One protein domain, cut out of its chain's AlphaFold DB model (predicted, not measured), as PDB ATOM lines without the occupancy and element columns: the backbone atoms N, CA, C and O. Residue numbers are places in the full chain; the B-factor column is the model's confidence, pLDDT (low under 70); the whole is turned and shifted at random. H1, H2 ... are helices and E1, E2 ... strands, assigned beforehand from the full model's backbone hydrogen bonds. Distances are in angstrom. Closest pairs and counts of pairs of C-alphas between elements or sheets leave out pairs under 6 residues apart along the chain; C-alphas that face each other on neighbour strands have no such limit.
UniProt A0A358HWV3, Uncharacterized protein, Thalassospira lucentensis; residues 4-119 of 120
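This is residues 4 to 119 of the 120 residues of an uncharacterized protein of Thalassospira lucentensis (UniProt A0A358HWV3). A twisted sheet of four strands has one face covered by two helices side by side, H1 over E2 and H3 over E4, making two layers, helices on one face of a sheet. H2 and H4 lie beyond the sheet's edge strand E4. There are 116 printed residues with four named helices and four named strands, in the order H1 E1 E2 E3 E4 H2 H3 H4, class mixed. The sheet E1 E2 E3 E4 is a meander, each strand the antiparallel neighbour of the one before. The whole is compact, with a radius of gyration of the C-alphas of 13.6 A and spans of 37 by 30 by 28 A.

H1, residues 4 to 18, begins at C-alpha 4 (-34.762, -12.745, -32.158) and is 22.8 A long. E1 is residues 22 to 26, E2 30 to 34, E3 40 to 44 and E4 54 to 58. H2, residues 68 to 79, is 16.1 A long; H3, 88 to 103, is 19.8 A. H4, 106 to 117, is 15.9 A and ends at C-alpha 117 (-41.947, -43.781, -31.880).

N 24 and O 32 are 2.8 A apart, N 33 and O 41 2.8 A, N 42 and O 56 2.8 A, within hydrogen-bond range across the three hairpins. H1 and H3 touch, closest at C-alphas 15 and 96, 5.3 A, at a shallow tilt of 25 degrees, the same way. H2 only grazes the sheet; it touches H3, C-alphas 68 and 91 being closest at 6.1 A. H3 and H4 only just touch, only at the corner, with 3 pairs of C-alphas within 8 A; the closest are 103 and 109, 5.1 A. O i to N i+4 pairs are within range throughout H2 and H4, in 8 of 11 in H1 and 9 of 12 in H3.

The printed part has no cut and no long link. pLDDT is under 70 at residues 47 to 52 and 106 to 119.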
ATOM      1  N   GLU A   4     -35.146 -11.711 -33.123       81.12
ATOM      2  CA  GLU A   4     -34.762 -12.745 -32.158       81.12
ATOM      3  C   GLU A   4     -34.397 -14.061 -32.855       81.12
ATOM      4  O   GLU A   4     -33.323 -14.611 -32.597       81.12
ATOM      5  N   TYR A   5     -35.229 -14.503 -33.802       85.00
ATOM      6  CA  TYR A   5     -34.954 -15.666 -34.645       85.00
ATOM      7  C   TYR A   5     -33.632 -15.506 -35.405       85.00
ATOM      8  O   TYR A   5     -32.764 -16.374 -35.313       85.00
ATOM      9  N   GLU A   6     -33.432 -14.369 -36.079       86.56
ATOM     10  CA  GLU A   6     -32.208 -14.089 -36.844       86.56
ATOM     11  C   GLU A   6     -30.954 -14.158 -35.969       86.56
ATOM     12  O   GLU A   6     -29.934 -14.743 -36.354       86.56
ATOM     13  N   ASN A   7     -31.035 -13.591 -34.762       88.06
ATOM     14  CA  ASN A   7     -29.933 -13.599 -33.809       88.06
ATOM     15  C   ASN A   7     -29.571 -15.011 -33.348       88.06
ATOM     16  O   ASN A   7     -28.388 -15.312 -33.179       88.06
ATOM     17  N   ILE A   8     -30.560 -15.872 -33.107       89.25
ATOM     18  CA  ILE A   8     -30.309 -17.253 -32.685       89.25
ATOM     19  C   ILE A   8     -29.766 -18.062 -33.858       89.25
ATOM     20  O   ILE A   8     -28.727 -18.707 -33.718       89.25
ATOM     21  N   LEU A   9     -30.409 -17.970 -35.022       90.88
ATOM     22  CA  LEU A   9     -30.012 -18.682 -36.230       90.88
ATOM     23  C   LEU A   9     -28.559 -18.374 -36.616       90.88
ATOM     24  O   LEU A   9     -27.778 -19.280 -36.902       90.88
ATOM     25  N   THR A  10     -28.157 -17.103 -36.545       91.88
ATOM     26  CA  THR A  10     -26.776 -16.678 -36.827       91.88
ATOM     27  C   THR A  10     -25.757 -17.336 -35.891       91.88
ATOM     28  O   THR A  10     -24.654 -17.662 -36.320       91.88
ATOM     29  N   LYS A  11     -26.119 -17.582 -34.624       91.38
ATOM     30  CA  LYS A  11     -25.225 -18.192 -33.621       91.38
ATOM     31  C   LYS A  11     -25.046 -19.699 -33.781       91.38
ATOM     32  O   LYS A  11     -24.067 -20.223 -33.258       91.38
ATOM     33  N   ILE A  12     -25.995 -20.378 -34.427       93.62
ATOM     34  CA  ILE A  12     -26.007 -21.845 -34.563       93.62
ATOM     35  C   ILE A  12     -25.666 -22.324 -35.980       93.62
ATOM     36  O   ILE A  12     -25.287 -23.478 -36.164       93.62
ATOM     37  N   LYS A  13     -25.756 -21.439 -36.987       93.88
ATOM     38  CA  LYS A  13     -25.492 -21.754 -38.402       93.88
ATOM     39  C   LYS A  13     -24.119 -22.404 -38.620       93.88
ATOM     40  O   LYS A  13     -24.019 -23.359 -39.384       93.88
ATOM     41  N   SER A  14     -23.075 -21.929 -37.936       94.62
ATOM     42  CA  SER A  14     -21.725 -22.496 -38.075       94.62
ATOM     43  C   SER A  14     -21.615 -23.935 -37.572       94.62
ATOM     44  O   SER A  14     -20.911 -24.739 -38.165       94.62
ATOM     45  N   GLN A  15     -22.341 -24.286 -36.512       95.56
ATOM     46  CA  GLN A  15     -22.324 -25.618 -35.918       95.56
ATOM     47  C   GLN A  15     -22.982 -26.629 -36.858       95.56
ATOM     48  O   GLN A  15     -22.492 -27.745 -37.006       95.56
ATOM     49  N   PHE A  16     -24.063 -26.225 -37.529       94.56
ATOM     50  CA  PHE A  16     -24.703 -27.043 -38.556       94.56
ATOM     51  C   PHE A  16     -23.788 -27.229 -39.770       94.56
ATOM     52  O   PHE A  16     -23.625 -28.355 -40.238       94.56
ATOM     53  N   ALA A  17     -23.127 -26.159 -40.220       93.75
ATOM     54  CA  ALA A  17     -22.156 -26.231 -41.310       93.75
ATOM     55  C   ALA A  17     -20.987 -27.181 -40.991       93.75
ATOM     56  O   ALA A  17     -20.633 -28.009 -41.828       93.75
ATOM     57  N   ASP A  18     -20.449 -27.129 -39.768       92.62
ATOM     58  CA  ASP A  18     -19.392 -28.038 -39.303       92.62
ATOM     59  C   ASP A  18     -19.840 -29.515 -39.309       92.62
ATOM     60  O   ASP A  18     -19.026 -30.408 -39.533       92.62
ATOM     61  N   ALA A  19     -21.138 -29.783 -39.114       90.94
ATOM     62  CA  ALA A  19     -21.738 -31.118 -39.212       90.94
ATOM     63  C   ALA A  19     -22.114 -31.538 -40.654       90.94
ATOM     64  O   ALA A  19     -22.676 -32.621 -40.865       90.94
ATOM     65  N   GLY A  20     -21.805 -30.697 -41.647       93.00
ATOM     66  CA  GLY A  20     -22.062 -30.935 -43.067       93.00
ATOM     67  C   GLY A  20     -23.440 -30.486 -43.561       93.00
ATOM     68  O   GLY A  20     -23.792 -30.781 -44.703       93.00
ATOM     69  N   PHE A  21     -24.223 -29.788 -42.735       94.69
ATOM     70  CA  PHE A  21     -25.531 -29.261 -43.119       94.69
ATOM     71  C   PHE A  21     -25.400 -27.896 -43.794       94.69
ATOM     72  O   PHE A  21     -24.756 -26.983 -43.280       94.69
ATOM     73  N   SER A  22     -26.060 -27.736 -44.935       95.81
ATOM     74  CA  SER A  22     -26.125 -26.485 -45.689       95.81
ATOM     75  C   SER A  22     -27.542 -25.934 -45.669       95.81
ATOM     76  O   SER A  22     -28.497 -26.695 -45.773       95.81
ATOM     77  N   LEU A  23     -27.692 -24.616 -45.534       95.81
ATOM     78  CA  LEU A  23     -29.004 -23.966 -45.536       95.81
ATOM     79  C   LEU A  23     -29.691 -24.174 -46.895       95.81
ATOM     80  O   LEU A  23     -29.158 -23.753 -47.920       95.81
ATOM     81  N   ALA A  24     -30.865 -24.800 -46.881       94.12
ATOM     82  CA  ALA A  24     -31.671 -25.098 -48.061       94.12
ATOM     83  C   ALA A  24     -32.840 -24.111 -48.212       94.12
ATOM     84  O   ALA A  24     -33.106 -23.629 -49.313       94.12
ATOM     85  N   ALA A  25     -33.494 -23.760 -47.101       92.00
ATOM     86  CA  ALA A  25     -34.576 -22.782 -47.064       92.00
ATOM     87  C   ALA A  25     -34.535 -21.966 -45.765       92.00
ATOM     88  O   ALA A  25     -34.123 -22.463 -44.718       92.00
ATOM     89  N   ASP A  26     -34.961 -20.705 -45.828       91.38
ATOM     90  CA  ASP A  26     -35.036 -19.804 -44.673       91.38
ATOM     91  C   ASP A  26     -36.294 -18.940 -44.802       91.38
ATOM     92  O   ASP A  26     -36.554 -18.344 -45.852       91.38
ATOM     93  N   SER A  27     -37.095 -18.910 -43.746       85.38
ATOM     94  CA  SER A  27     -38.361 -18.185 -43.657       85.38
ATOM     95  C   SER A  27     -38.427 -17.404 -42.345       85.38
ATOM     96  O   SER A  27     -37.484 -17.396 -41.561       85.38
ATOM     97  N   ASP A  28     -39.551 -16.743 -42.069       79.12
ATOM     98  CA  ASP A  28     -39.644 -15.822 -40.935       79.12
ATOM     99  C   ASP A  28     -39.423 -16.457 -39.552       79.12
ATOM    100  O   ASP A  28     -39.044 -15.733 -38.629       79.12
ATOM    101  N   PHE A  29     -39.645 -17.772 -39.421       84.50
ATOM    102  CA  PHE A  29     -39.565 -18.519 -38.155       84.50
ATOM    103  C   PHE A  29     -38.979 -19.928 -38.302       84.50
ATOM    104  O   PHE A  29     -38.930 -20.676 -37.324       84.50
ATOM    105  N   LEU A  30     -38.591 -20.317 -39.517       89.62
ATOM    106  CA  LEU A  30     -38.182 -21.679 -39.829       89.62
ATOM    107  C   LEU A  30     -37.040 -21.672 -40.837       89.62
ATOM    108  O   LEU A  30     -37.170 -21.067 -41.905       89.62
ATOM    109  N   ALA A  31     -35.965 -22.383 -40.507       93.12
ATOM    110  CA  ALA A  31     -34.853 -22.663 -41.405       93.12
ATOM    111  C   ALA A  31     -34.712 -24.169 -41.609       93.12
ATOM    112  O   ALA A  31     -34.742 -24.945 -40.651       93.12
ATOM    113  N   GLU A  32     -34.506 -24.560 -42.858       95.25
ATOM    114  CA  GLU A  32     -34.235 -25.931 -43.264       95.25
ATOM    115  C   GLU A  32     -32.795 -26.037 -43.739       95.25
ATOM    116  O   GLU A  32     -32.311 -25.211 -44.518       95.25
ATOM    117  N   PHE A  33     -32.112 -27.076 -43.281       96.19
ATOM    118  CA  PHE A  33     -30.767 -27.409 -43.707       96.19
ATOM    119  C   PHE A  33     -30.732 -28.841 -44.203       96.19
ATOM    120  O   PHE A  33     -31.415 -29.701 -43.655       96.19
ATOM    121  N   GLU A  34     -29.892 -29.109 -45.190       95.62
ATOM    122  CA  GLU A  34     -29.746 -30.432 -45.778       95.62
ATOM    123  C   GLU A  34     -28.272 -30.785 -45.955       95.62
ATOM    124  O   GLU A  34     -27.412 -29.918 -46.145       95.62
ATOM    125  N   THR A  35     -27.973 -32.073 -45.883       93.06
ATOM    126  CA  THR A  35     -26.663 -32.628 -46.221       93.06
ATOM    127  C   THR A  35     -26.719 -33.330 -47.576       93.06
ATOM    128  O   THR A  35     -27.780 -33.701 -48.076       93.06
ATOM    129  N   THR A  36     -25.554 -33.568 -48.178       90.56
ATOM    130  CA  THR A  36     -25.447 -34.277 -49.466       90.56
ATOM    131  C   THR A  36     -25.854 -35.749 -49.392       90.56
ATOM    132  O   THR A  36     -26.197 -36.333 -50.416       90.56
ATOM    133  N   ASP A  37     -25.831 -36.339 -48.196       89.38
ATOM    134  CA  ASP A  37     -26.281 -37.703 -47.914       89.38
ATOM    135  C   ASP A  37     -27.764 -37.788 -47.501       89.38
ATOM    136  O   ASP A  37     -28.210 -38.847 -47.073       89.38
ATOM    137  N   GLY A  38     -28.535 -36.703 -47.651       89.38
ATOM    138  CA  GLY A  38     -30.000 -36.715 -47.547       89.38
ATOM    139  C   GLY A  38     -30.577 -36.443 -46.157       89.38
ATOM    140  O   GLY A  38     -31.797 -36.443 -46.008       89.38
ATOM    141  N   TRP A  39     -29.745 -36.173 -45.146       91.94
ATOM    142  CA  TRP A  39     -30.233 -35.759 -43.830       91.94
ATOM    143  C   TRP A  39     -30.746 -34.327 -43.870       91.94
ATOM    144  O   TRP A  39     -30.155 -33.466 -44.524       91.94
ATOM    145  N   LYS A  40     -31.790 -34.048 -43.086       94.12
ATOM    146  CA  LYS A  40     -32.330 -32.696 -42.924       94.12
ATOM    147  C   LYS A  40     -32.313 -32.239 -41.475       94.12
ATOM    148  O   LYS A  40     -32.473 -33.040 -40.558       94.12
ATOM    149  N   LEU A  41     -32.170 -30.936 -41.271       94.12
ATOM    150  CA  LEU A  41     -32.420 -30.263 -40.002       94.12
ATOM    151  C   LEU A  41     -33.472 -29.183 -40.198       94.12
ATOM    152  O   LEU A  41     -33.369 -28.378 -41.118       94.12
ATOM    153  N   ILE A  42     -34.440 -29.129 -39.292       93.38
ATOM    154  CA  ILE A  42     -35.422 -28.050 -39.216       93.38
ATOM    155  C   ILE A  42     -35.178 -27.299 -37.916       93.38
ATOM    156  O   ILE A  42     -35.299 -27.874 -36.836       93.38
ATOM    157  N   PHE A  43     -34.848 -26.019 -38.021       92.38
ATOM    158  CA  PHE A  43     -34.804 -25.090 -36.901       92.38
ATOM    159  C   PHE A  43     -36.088 -24.262 -36.894       92.38
ATOM    160  O   PHE A  43     -36.337 -23.517 -37.836       92.38
ATOM    161  N   GLU A  44     -36.889 -24.386 -35.838       89.19
ATOM    162  CA  GLU A  44     -38.155 -23.670 -35.652       89.19
ATOM    163  C   GLU A  44     -38.006 -22.736 -34.440       89.19
ATOM    164  O   GLU A  44     -37.726 -23.201 -33.334       89.19
ATOM    165  N   GLY A  45     -38.109 -21.421 -34.657       76.69
ATOM    166  CA  GLY A  45     -37.818 -20.407 -33.634       76.69
ATOM    167  C   GLY A  45     -39.014 -19.961 -32.793       76.69
ATOM    168  O   GLY A  45     -38.819 -19.572 -31.645       76.69
ATOM    169  N   GLU A  46     -40.234 -20.015 -33.337       71.38
ATOM    170  CA  GLU A  46     -41.476 -19.727 -32.609       71.38
ATOM    171  C   GLU A  46     -42.663 -20.466 -33.231       71.38
ATOM    172  O   GLU A  46     -42.798 -20.549 -34.454       71.38
ATOM    173  N   ARG A  47     -43.596 -20.914 -32.382       59.62
ATOM    174  CA  ARG A  47     -44.905 -21.411 -32.818       59.62
ATOM    175  C   ARG A  47     -46.000 -20.773 -31.974       59.62
ATOM    176  O   ARG A  47     -45.969 -20.894 -30.754       59.62
ATOM    177  N   TYR A  48     -46.949 -20.103 -32.635       54.47
ATOM    178  CA  TYR A  48     -48.222 -19.606 -32.090       54.47
ATOM    179  C   TYR A  48     -48.183 -19.273 -30.580       54.47
ATOM    180  O   TYR A  48     -48.803 -19.972 -29.781       54.47
ATOM    181  N   TYR A  49     -47.483 -18.195 -30.202       54.34
ATOM    182  CA  TYR A  49     -47.464 -17.610 -28.845       54.34
ATOM    183  C   TYR A  49     -46.544 -18.254 -27.785       54.34
ATOM    184  O   TYR A  49     -46.705 -17.959 -26.599       54.34
ATOM    185  N   GLY A  50     -45.559 -19.075 -28.166       54.47
ATOM    186  CA  GLY A  50     -44.535 -19.576 -27.238       54.47
ATOM    187  C   GLY A  50     -43.108 -19.513 -27.804       54.47
ATOM    188  O   GLY A  50     -42.938 -19.735 -29.004       54.47
ATOM    189  N   PRO A  51     -42.078 -19.297 -26.955       57.59
ATOM    190  CA  PRO A  51     -40.666 -19.205 -27.352       57.59
ATOM    191  C   PRO A  51     -40.051 -20.587 -27.637       57.59
ATOM    192  O   PRO A  51     -38.934 -20.887 -27.211       57.59
ATOM    193  N   LEU A  52     -40.813 -21.496 -28.254       64.44
ATOM    194  CA  LEU A  52     -40.337 -22.850 -28.495       64.44
ATOM    195  C   LEU A  52     -39.265 -22.810 -29.582       64.44
ATOM    196  O   LEU A  52     -39.583 -22.698 -30.760       64.44
ATOM    197  N   ILE A  53     -38.015 -22.950 -29.151       77.81
ATOM    198  CA  ILE A  53     -36.889 -23.198 -30.036       77.81
ATOM    199  C   ILE A  53     -36.676 -24.709 -30.106       77.81
ATOM    200  O   ILE A  53     -36.167 -25.308 -29.152       77.81
ATOM    201  N   ASP A  54     -37.066 -25.321 -31.218       86.69
ATOM    202  CA  ASP A  54     -36.840 -26.745 -31.467       86.69
ATOM    203  C   ASP A  54     -35.943 -26.930 -32.689       86.69
ATOM    204  O   ASP A  54     -36.078 -26.239 -33.700       86.69
ATOM    205  N   ILE A  55     -35.016 -27.878 -32.583       92.06
ATOM    206  CA  ILE A  55     -34.241 -28.359 -33.721       92.06
ATOM    207  C   ILE A  55     -34.658 -29.803 -33.935       92.06
ATOM    208  O   ILE A  55     -34.525 -30.627 -33.032       92.06
ATOM    209  N   LYS A  56     -35.167 -30.108 -35.125       91.75
ATOM    210  CA  LYS A  56     -35.525 -31.466 -35.532       91.75
ATOM    211  C   LYS A  56     -34.514 -31.978 -36.534       91.75
ATOM    212  O   LYS A  56     -34.123 -31.230 -37.420       91.75
ATOM    213  N   VAL A  57     -34.138 -33.244 -36.424       90.56
ATOM    214  CA  VAL A  57     -33.327 -33.941 -37.423       90.56
ATOM    215  C   VAL A  57     -34.154 -35.005 -38.123       90.56
ATOM    216  O   VAL A  57     -34.840 -35.781 -37.462       90.56
ATOM    217  N   ILE A  58     -34.119 -35.012 -39.450       90.12
ATOM    218  CA  ILE A  58     -34.863 -35.940 -40.298       90.12
ATOM    219  C   ILE A  58     -33.843 -36.819 -41.036       90.12
ATOM    220  O   ILE A  58     -32.980 -36.281 -41.737       90.12
ATOM    221  N   PRO A  59     -33.901 -38.142 -40.844       87.38
ATOM    222  CA  PRO A  59     -33.099 -39.108 -41.586       87.38
ATOM    223  C   PRO A  59     -33.384 -39.093 -43.092       87.38
ATOM    224  O   PRO A  59     -34.474 -38.688 -43.501       87.38
ATOM    225  N   PRO A  60     -32.445 -39.579 -43.925       86.12
ATOM    226  CA  PRO A  60     -32.743 -39.905 -45.311       86.12
ATOM    227  C   PRO A  60     -33.904 -40.901 -45.365       86.12
ATOM    228  O   PRO A  60     -34.001 -41.780 -44.511       86.12
ATOM    229  N   ASP A  61     -34.768 -40.755 -46.366       84.25
ATOM    230  CA  ASP A  61     -35.911 -41.641 -46.634       84.25
ATOM    231  C   ASP A  61     -37.035 -41.649 -45.575       84.25
ATOM    232  O   ASP A  61     -38.012 -42.378 -45.733       84.25
ATOM    233  N   GLU A  62     -36.957 -40.795 -44.549       82.12
ATOM    234  CA  GLU A  62     -37.998 -40.629 -43.529       82.12
ATOM    235  C   GLU A  62     -38.742 -39.294 -43.684       82.12
ATOM    236  O   GLU A  62     -38.167 -38.261 -44.031       82.12
ATOM    237  N   GLU A  63     -40.042 -39.291 -43.376       77.75
ATOM    238  CA  GLU A  63     -40.852 -38.060 -43.346       77.75
ATOM    239  C   GLU A  63     -40.909 -37.430 -41.948       77.75
ATOM    240  O   GLU A  63     -41.156 -36.229 -41.799       77.75
ATOM    241  N   LEU A  64     -40.690 -38.235 -40.903       78.75
ATOM    242  CA  LEU A  64     -40.795 -37.815 -39.510       78.75
ATOM    243  C   LEU A  64     -39.405 -37.656 -38.891       78.75
ATOM    244  O   LEU A  64     -38.571 -38.554 -38.934       78.75
ATOM    245  N   GLY A  65     -39.168 -36.488 -38.293       81.88
ATOM    246  CA  GLY A  65     -37.920 -36.172 -37.605       81.88
ATOM    247  C   GLY A  65     -37.972 -36.301 -36.088       81.88
ATOM    248  O   GLY A  65     -39.030 -36.404 -35.464       81.88
ATOM    249  N   TYR A  66     -36.793 -36.160 -35.490       80.75
ATOM    250  CA  TYR A  66     -36.546 -36.209 -34.056       80.75
ATOM    251  C   TYR A  66     -36.174 -34.850 -33.510       80.75
ATOM    252  O   TYR A  66     -35.218 -34.244 -33.988       80.75
ATOM    253  N   SER A  67     -36.832 -34.410 -32.440       88.56
ATOM    254  CA  SER A  67     -36.333 -33.262 -31.688       88.56
ATOM    255  C   SER A  67     -34.979 -33.596 -31.052       88.56
ATOM    256  O   SER A  67     -34.853 -34.555 -30.284       88.56
ATOM    257  N   VAL A  68     -33.968 -32.782 -31.336       90.50
ATOM    258  CA  VAL A  68     -32.576 -32.988 -30.917       90.50
ATOM    259  C   VAL A  68     -32.439 -33.015 -29.402       90.50
ATOM    260  O   VAL A  68     -31.674 -33.815 -28.872       90.50
ATOM    261  N   HIS A  69     -33.235 -32.232 -28.673       89.69
ATOM    262  CA  HIS A  69     -33.239 -32.279 -27.211       89.69
ATOM    263  C   HIS A  69     -33.585 -33.670 -26.643       89.69
ATOM    264  O   HIS A  69     -33.098 -34.027 -25.570       89.69
ATOM    265  N   LYS A  70     -34.390 -34.480 -27.352       87.69
ATOM    266  CA  LYS A  70     -34.657 -35.873 -26.960       87.69
ATOM    267  C   LYS A  70     -33.440 -36.751 -27.227       87.69
ATOM    268  O   LYS A  70     -33.068 -37.535 -26.361       87.69
ATOM    269  N   LEU A  71     -32.798 -36.587 -28.385       87.06
ATOM    270  CA  LEU A  71     -31.560 -37.300 -28.719       87.06
ATOM    271  C   LEU A  71     -30.449 -37.005 -27.702       87.06
ATOM    272  O   LEU A  71     -29.764 -37.926 -27.273       87.06
ATOM    273  N   MET A  72     -30.328 -35.755 -27.246       90.44
ATOM    274  CA  MET A  72     -29.400 -35.368 -26.180       90.44
ATOM    275  C   MET A  72     -29.673 -36.112 -24.864       90.44
ATOM    276  O   MET A  72     -28.730 -36.594 -24.242       90.44
ATOM    277  N   ASP A  73     -30.936 -36.223 -24.430       88.25
ATOM    278  CA  ASP A  73     -31.309 -36.970 -23.214       88.25
ATOM    279  C   ASP A  73     -30.957 -38.460 -23.343       88.25
ATOM    280  O   ASP A  73     -30.361 -39.036 -22.431       88.25
ATOM    281  N   PHE A  74     -31.243 -39.080 -24.494       85.56
ATOM    282  CA  PHE A  74     -30.848 -40.468 -24.750       85.56
ATOM    283  C   PHE A  74     -29.331 -40.652 -24.742       85.56
ATOM    284  O   PHE A  74     -28.837 -41.549 -24.059       85.56
ATOM    285  N   PHE A  75     -28.600 -39.773 -25.429       87.69
ATOM    286  CA  PHE A  75     -27.143 -39.772 -25.440       87.69
ATOM    287  C   PHE A  75     -26.580 -39.705 -24.015       87.69
ATOM    288  O   PHE A  75     -25.815 -40.577 -23.619       87.69
ATOM    289  N   CYS A  76     -27.034 -38.743 -23.204       90.38
ATOM    290  CA  CYS A  76     -26.561 -38.571 -21.826       90.38
ATOM    291  C   CYS A  76     -26.821 -39.809 -20.953       90.38
ATOM    292  O   CYS A  76     -26.004 -40.159 -20.104       90.38
ATOM    293  N   ARG A  77     -27.959 -40.491 -21.145       88.25
ATOM    294  CA  ARG A  77     -28.287 -41.723 -20.408       88.25
ATOM    295  C   ARG A  77     -27.416 -42.901 -20.818       88.25
ATOM    296  O   ARG A  77     -27.056 -43.701 -19.960       88.25
ATOM    297  N   ALA A  78     -27.115 -43.019 -22.105       85.62
ATOM    298  CA  ALA A  78     -26.340 -44.127 -22.641       85.62
ATOM    299  C   ALA A  78     -24.838 -43.982 -22.356       85.62
ATOM    300  O   ALA A  78     -24.187 -44.956 -21.986       85.62
ATOM    301  N   THR A  79     -24.287 -42.774 -22.492       87.56
ATOM    302  CA  THR A  79     -22.845 -42.519 -22.330       87.56
ATOM    303  C   THR A  79     -22.467 -42.082 -20.915       87.56
ATOM    304  O   THR A  79     -21.302 -42.172 -20.528       87.56
ATOM    305  N   GLY A  80     -23.432 -41.597 -20.126       88.31
ATOM    306  CA  GLY A  80     -23.186 -40.952 -18.834       88.31
ATOM    307  C   GLY A  80     -22.632 -39.526 -18.949       88.31
ATOM    308  O   GLY A  80     -22.359 -38.893 -17.924       88.31
ATOM    309  N   GLU A  81     -22.460 -39.009 -20.170       91.88
ATOM    310  CA  GLU A  81     -22.010 -37.644 -20.417       91.88
ATOM    311  C   GLU A  81     -23.080 -36.629 -19.996       91.88
ATOM    312  O   GLU A  81     -24.282 -36.889 -20.060       91.88
ATOM    313  N   LYS A  82     -22.649 -35.456 -19.523       89.62
ATOM    314  CA  LYS A  82     -23.554 -34.385 -19.094       89.62
ATOM    315  C   LYS A  82     -23.529 -33.251 -20.099       89.62
ATOM    316  O   LYS A  82     -22.659 -32.386 -20.038       89.62
ATOM    317  N   LEU A  83     -24.533 -33.227 -20.964       88.88
ATOM    318  CA  LEU A  83     -24.793 -32.080 -21.822       88.88
ATOM    319  C   LEU A  83     -25.529 -30.988 -21.029       88.88
ATOM    320  O   LEU A  83     -26.257 -31.261 -20.071       88.88
ATOM    321  N   GLY A  84     -25.308 -29.726 -21.405       89.06
ATOM    322  CA  GLY A  84     -26.025 -28.589 -20.826       89.06
ATOM    323  C   GLY A  84     -27.539 -28.635 -21.106       89.06
ATOM    324  O   GLY A  84     -28.016 -29.514 -21.824       89.06
ATOM    325  N   PRO A  85     -28.322 -27.666 -20.592       90.19
ATOM    326  CA  PRO A  85     -29.757 -27.590 -20.886       90.19
ATOM    327  C   PRO A  85     -30.006 -27.515 -22.403       90.19
ATOM    328  O   PRO A  85     -29.145 -26.990 -23.111       90.19
ATOM    329  N   PRO A  86     -31.163 -27.965 -22.921       89.44
ATOM    330  CA  PRO A  86     -31.431 -28.063 -24.359       89.44
ATOM    331  C   PRO A  86     -31.722 -26.702 -25.024       89.44
ATOM    332  O   PRO A  86     -32.718 -26.518 -25.716       89.44
ATOM    333  N   SER A  87     -30.849 -25.718 -24.824       90.75
ATOM    334  CA  SER A  87     -30.873 -24.459 -25.567       90.75
ATOM    335  C   SER A  87     -30.565 -24.700 -27.048       90.75
ATOM    336  O   SER A  87     -29.924 -25.692 -27.395       90.75
ATOM    337  N   ALA A  88     -30.955 -23.765 -27.918       90.50
ATOM    338  CA  ALA A  88     -30.635 -23.817 -29.350       90.50
ATOM    339  C   ALA A  88     -29.137 -24.057 -29.602       90.50
ATOM    340  O   ALA A  88     -28.755 -24.887 -30.420       90.50
ATOM    341  N   LEU A  89     -28.289 -23.358 -28.841       92.44
ATOM    342  CA  LEU A  89     -26.839 -23.469 -28.947       92.44
ATOM    343  C   LEU A  89     -26.334 -24.848 -28.512       92.44
ATOM    344  O   LEU A  89     -25.494 -25.422 -29.193       92.44
ATOM    345  N   ASN A  90     -26.849 -25.398 -27.411       93.31
ATOM    346  CA  ASN A  90     -26.412 -26.710 -26.929       93.31
ATOM    347  C   ASN A  90     -26.901 -27.846 -27.835       93.31
ATOM    348  O   ASN A  90     -26.153 -28.786 -28.077       93.31
ATOM    349  N   GLN A  91     -28.112 -27.734 -28.383       93.62
ATOM    350  CA  GLN A  91     -28.615 -28.648 -29.411       93.62
ATOM    351  C   GLN A  91     -27.745 -28.586 -30.681       93.62
ATOM    352  O   GLN A  91     -27.390 -29.621 -31.240       93.62
ATOM    353  N   ALA A  92     -27.336 -27.388 -31.107       94.69
ATOM    354  CA  ALA A  92     -26.451 -27.219 -32.256       94.69
ATOM    355  C   ALA A  92     -25.030 -27.750 -32.006       94.69
ATOM    356  O   ALA A  92     -24.463 -28.412 -32.872       94.69
ATOM    357  N   ASN A  93     -24.472 -27.529 -30.812       95.12
ATOM    358  CA  ASN A  93     -23.187 -28.113 -30.421       95.12
ATOM    359  C   ASN A  93     -23.264 -29.645 -30.384       95.12
ATOM    360  O   ASN A  93     -22.372 -30.303 -30.902       95.12
ATOM    361  N   PHE A  94     -24.363 -30.218 -29.879       94.44
ATOM    362  CA  PHE A  94     -24.577 -31.664 -29.927       94.44
ATOM    363  C   PHE A  94     -24.575 -32.207 -31.366       94.44
ATOM    364  O   PHE A  94     -23.949 -33.232 -31.640       94.44
ATOM    365  N   ILE A  95     -25.227 -31.502 -32.301       93.75
ATOM    366  CA  ILE A  95     -25.191 -31.857 -33.727       93.75
ATOM    367  C   ILE A  95     -23.763 -31.818 -34.277       93.75
ATOM    368  O   ILE A  95     -23.337 -32.738 -34.972       93.75
ATOM    369  N   LYS A  96     -23.013 -30.771 -33.949       94.69
ATOM    370  CA  LYS A  96     -21.621 -30.631 -34.373       94.69
ATOM    371  C   LYS A  96     -20.726 -31.751 -33.837       94.69
ATOM    372  O   LYS A  96     -19.894 -32.269 -34.573       94.69
ATOM    373  N   GLU A  97     -20.864 -32.088 -32.560       93.81
ATOM    374  CA  GLU A  97     -19.872 -32.890 -31.836       93.81
ATOM    375  C   GLU A  97     -20.191 -34.386 -31.831       93.81
ATOM    376  O   GLU A  97     -19.282 -35.209 -31.925       93.81
ATOM    377  N   HIS A  98     -21.473 -34.753 -31.750       89.88
ATOM    378  CA  HIS A  98     -21.868 -36.131 -31.452       89.88
ATOM    379  C   HIS A  98     -22.765 -36.757 -32.510       89.88
ATOM    380  O   HIS A  98     -22.700 -37.967 -32.708       89.88
ATOM    381  N   PHE A  99     -23.589 -35.967 -33.204       84.56
ATOM    382  CA  PHE A  99     -24.667 -36.501 -34.037       84.56
ATOM    383  C   PHE A  99     -24.195 -37.537 -35.057       84.56
ATOM    384  O   PHE A  99     -24.728 -38.640 -35.066       84.56
ATOM    385  N   ARG A 100     -23.163 -37.235 -35.857       83.19
ATOM    386  CA  ARG A 100     -22.674 -38.169 -36.885       83.19
ATOM    387  C   ARG A 100     -22.167 -39.482 -36.291       83.19
ATOM    388  O   ARG A 100     -22.491 -40.532 -36.827       83.19
ATOM    389  N   SER A 101     -21.445 -39.423 -35.172       82.56
ATOM    390  CA  SER A 101     -20.979 -40.621 -34.463       82.56
ATOM    391  C   SER A 101     -22.131 -41.402 -33.826       82.56
ATOM    392  O   SER A 101     -22.073 -42.625 -33.756       82.56
ATOM    393  N   TRP A 102     -23.157 -40.705 -33.336       78.69
ATOM    394  CA  TRP A 102     -24.297 -41.312 -32.657       78.69
ATOM    395  C   TRP A 102     -25.216 -42.048 -33.630       78.69
ATOM    396  O   TRP A 102     -25.639 -43.163 -33.346       78.69
ATOM    397  N   VAL A 103     -25.491 -41.449 -34.792       74.75
ATOM    398  CA  VAL A 103     -26.380 -42.045 -35.805       74.75
ATOM    399  C   VAL A 103     -25.672 -43.017 -36.747       74.75
ATOM    400  O   VAL A 103     -26.342 -43.795 -37.412       74.75
ATOM    401  N   SER A 104     -24.333 -43.009 -36.807       70.88
ATOM    402  CA  SER A 104     -23.576 -44.035 -37.541       70.88
ATOM    403  C   SER A 104     -23.620 -45.408 -36.872       70.88
ATOM    404  O   SER A 104     -23.344 -46.415 -37.520       70.88
ATOM    405  N   ASP A 105     -23.940 -45.448 -35.578       71.94
ATOM    406  CA  ASP A 105     -24.188 -46.689 -34.863       71.94
ATOM    407  C   ASP A 105     -25.679 -47.037 -34.973       71.94
ATOM    408  O   ASP A 105     -26.532 -46.453 -34.300       71.94
ATOM    409  N   THR A 106     -25.987 -47.984 -35.860       62.97
ATOM    410  CA  THR A 106     -27.353 -48.446 -36.129       62.97
ATOM    411  C   THR A 106     -28.076 -48.938 -34.877       62.97
ATOM    412  O   THR A 106     -29.289 -48.781 -34.805       62.97
ATOM    413  N   GLU A 107     -27.376 -49.469 -33.864       65.75
ATOM    414  CA  GLU A 107     -28.028 -49.907 -32.621       65.75
ATOM    415  C   GLU A 107     -28.494 -48.713 -31.776       65.75
ATOM    416  O   GLU A 107     -29.608 -48.723 -31.246       65.75
ATOM    417  N   ASN A 108     -27.688 -47.648 -31.698       67.94
ATOM    418  CA  ASN A 108     -28.047 -46.423 -30.976       67.94
ATOM    419  C   ASN A 108     -29.147 -45.645 -31.696       67.94
ATOM    420  O   ASN A 108     -30.060 -45.111 -31.053       67.94
ATOM    421  N   TYR A 109     -29.069 -45.594 -33.026       63.78
ATOM    422  CA  TYR A 109     -30.086 -44.978 -33.860       63.78
ATOM    423  C   TYR A 109     -31.421 -45.722 -33.745       63.78
ATOM    424  O   TYR A 109     -32.408 -45.099 -33.366       63.78
ATOM    425  N   ASP A 110     -31.452 -47.045 -33.940       66.25
ATOM    426  CA  ASP A 110     -32.680 -47.846 -33.845       66.25
ATOM    427  C   ASP A 110     -33.284 -47.824 -32.436       66.25
ATOM    428  O   ASP A 110     -34.505 -47.741 -32.287       66.25
ATOM    429  N   ALA A 111     -32.457 -47.863 -31.386       65.44
ATOM    430  CA  ALA A 111     -32.934 -47.768 -30.007       65.44
ATOM    431  C   ALA A 111     -33.554 -46.393 -29.711       65.44
ATOM    432  O   ALA A 111     -34.609 -46.316 -29.077       65.44
ATOM    433  N   SER A 112     -32.934 -45.314 -30.201       64.81
ATOM    434  CA  SER A 112     -33.465 -43.952 -30.066       64.81
ATOM    435  C   SER A 112     -34.743 -43.768 -30.897       64.81
ATOM    436  O   SER A 112     -35.728 -43.231 -30.391       64.81
ATOM    437  N   TYR A 113     -34.754 -44.274 -32.135       64.88
ATOM    438  CA  TYR A 113     -35.886 -44.275 -33.066       64.88
ATOM    439  C   TYR A 113     -37.095 -44.975 -32.435       64.88
ATOM    440  O   TYR A 113     -38.154 -44.370 -32.246       64.88
ATOM    441  N   ARG A 114     -36.927 -46.234 -32.007       64.62
ATOM    442  CA  ARG A 114     -37.994 -47.028 -31.380       64.62
ATOM    443  C   ARG A 114     -38.477 -46.413 -30.077       64.62
ATOM    444  O   ARG A 114     -39.677 -46.278 -29.889       64.62
ATOM    445  N   ALA A 115     -37.584 -45.948 -29.202       63.03
ATOM    446  CA  ALA A 115     -37.999 -45.343 -27.935       63.03
ATOM    447  C   ALA A 115     -38.828 -44.055 -28.114       63.03
ATOM    448  O   ALA A 115     -39.642 -43.721 -27.246       63.03
ATOM    449  N   ILE A 116     -38.624 -43.330 -29.217       66.00
ATOM    450  CA  ILE A 116     -39.365 -42.105 -29.529       66.00
ATOM    451  C   ILE A 116     -40.696 -42.411 -30.235       66.00
ATOM    452  O   ILE A 116     -41.678 -41.720 -29.952       66.00
ATOM    453  N   HIS A 117     -40.757 -43.444 -31.086       62.50
ATOM    454  CA  HIS A 117     -41.947 -43.781 -31.880       62.50
ATOM    455  C   HIS A 117     -42.855 -44.873 -31.287       62.50
ATOM    456  O   HIS A 117     -44.055 -44.822 -31.518       62.50
ATOM    457  N   GLU A 118     -42.356 -45.812 -30.479       57.03
ATOM    458  CA  GLU A 118     -43.159 -46.921 -29.915       57.03
ATOM    459  C   GLU A 118     -44.002 -46.521 -28.690       57.03
ATOM    460  O   GLU A 118     -44.687 -47.356 -28.101       57.03
ATOM    461  N   LYS A 119     -43.976 -45.247 -28.273       45.09
ATOM    462  CA  LYS A 119     -44.780 -44.769 -27.137       45.09
ATOM    463  C   LYS A 119     -46.170 -44.234 -27.503       45.09
ATOM    464  O   LYS A 119     -46.831 -43.699 -26.611       45.09
TER     465      LYS A 119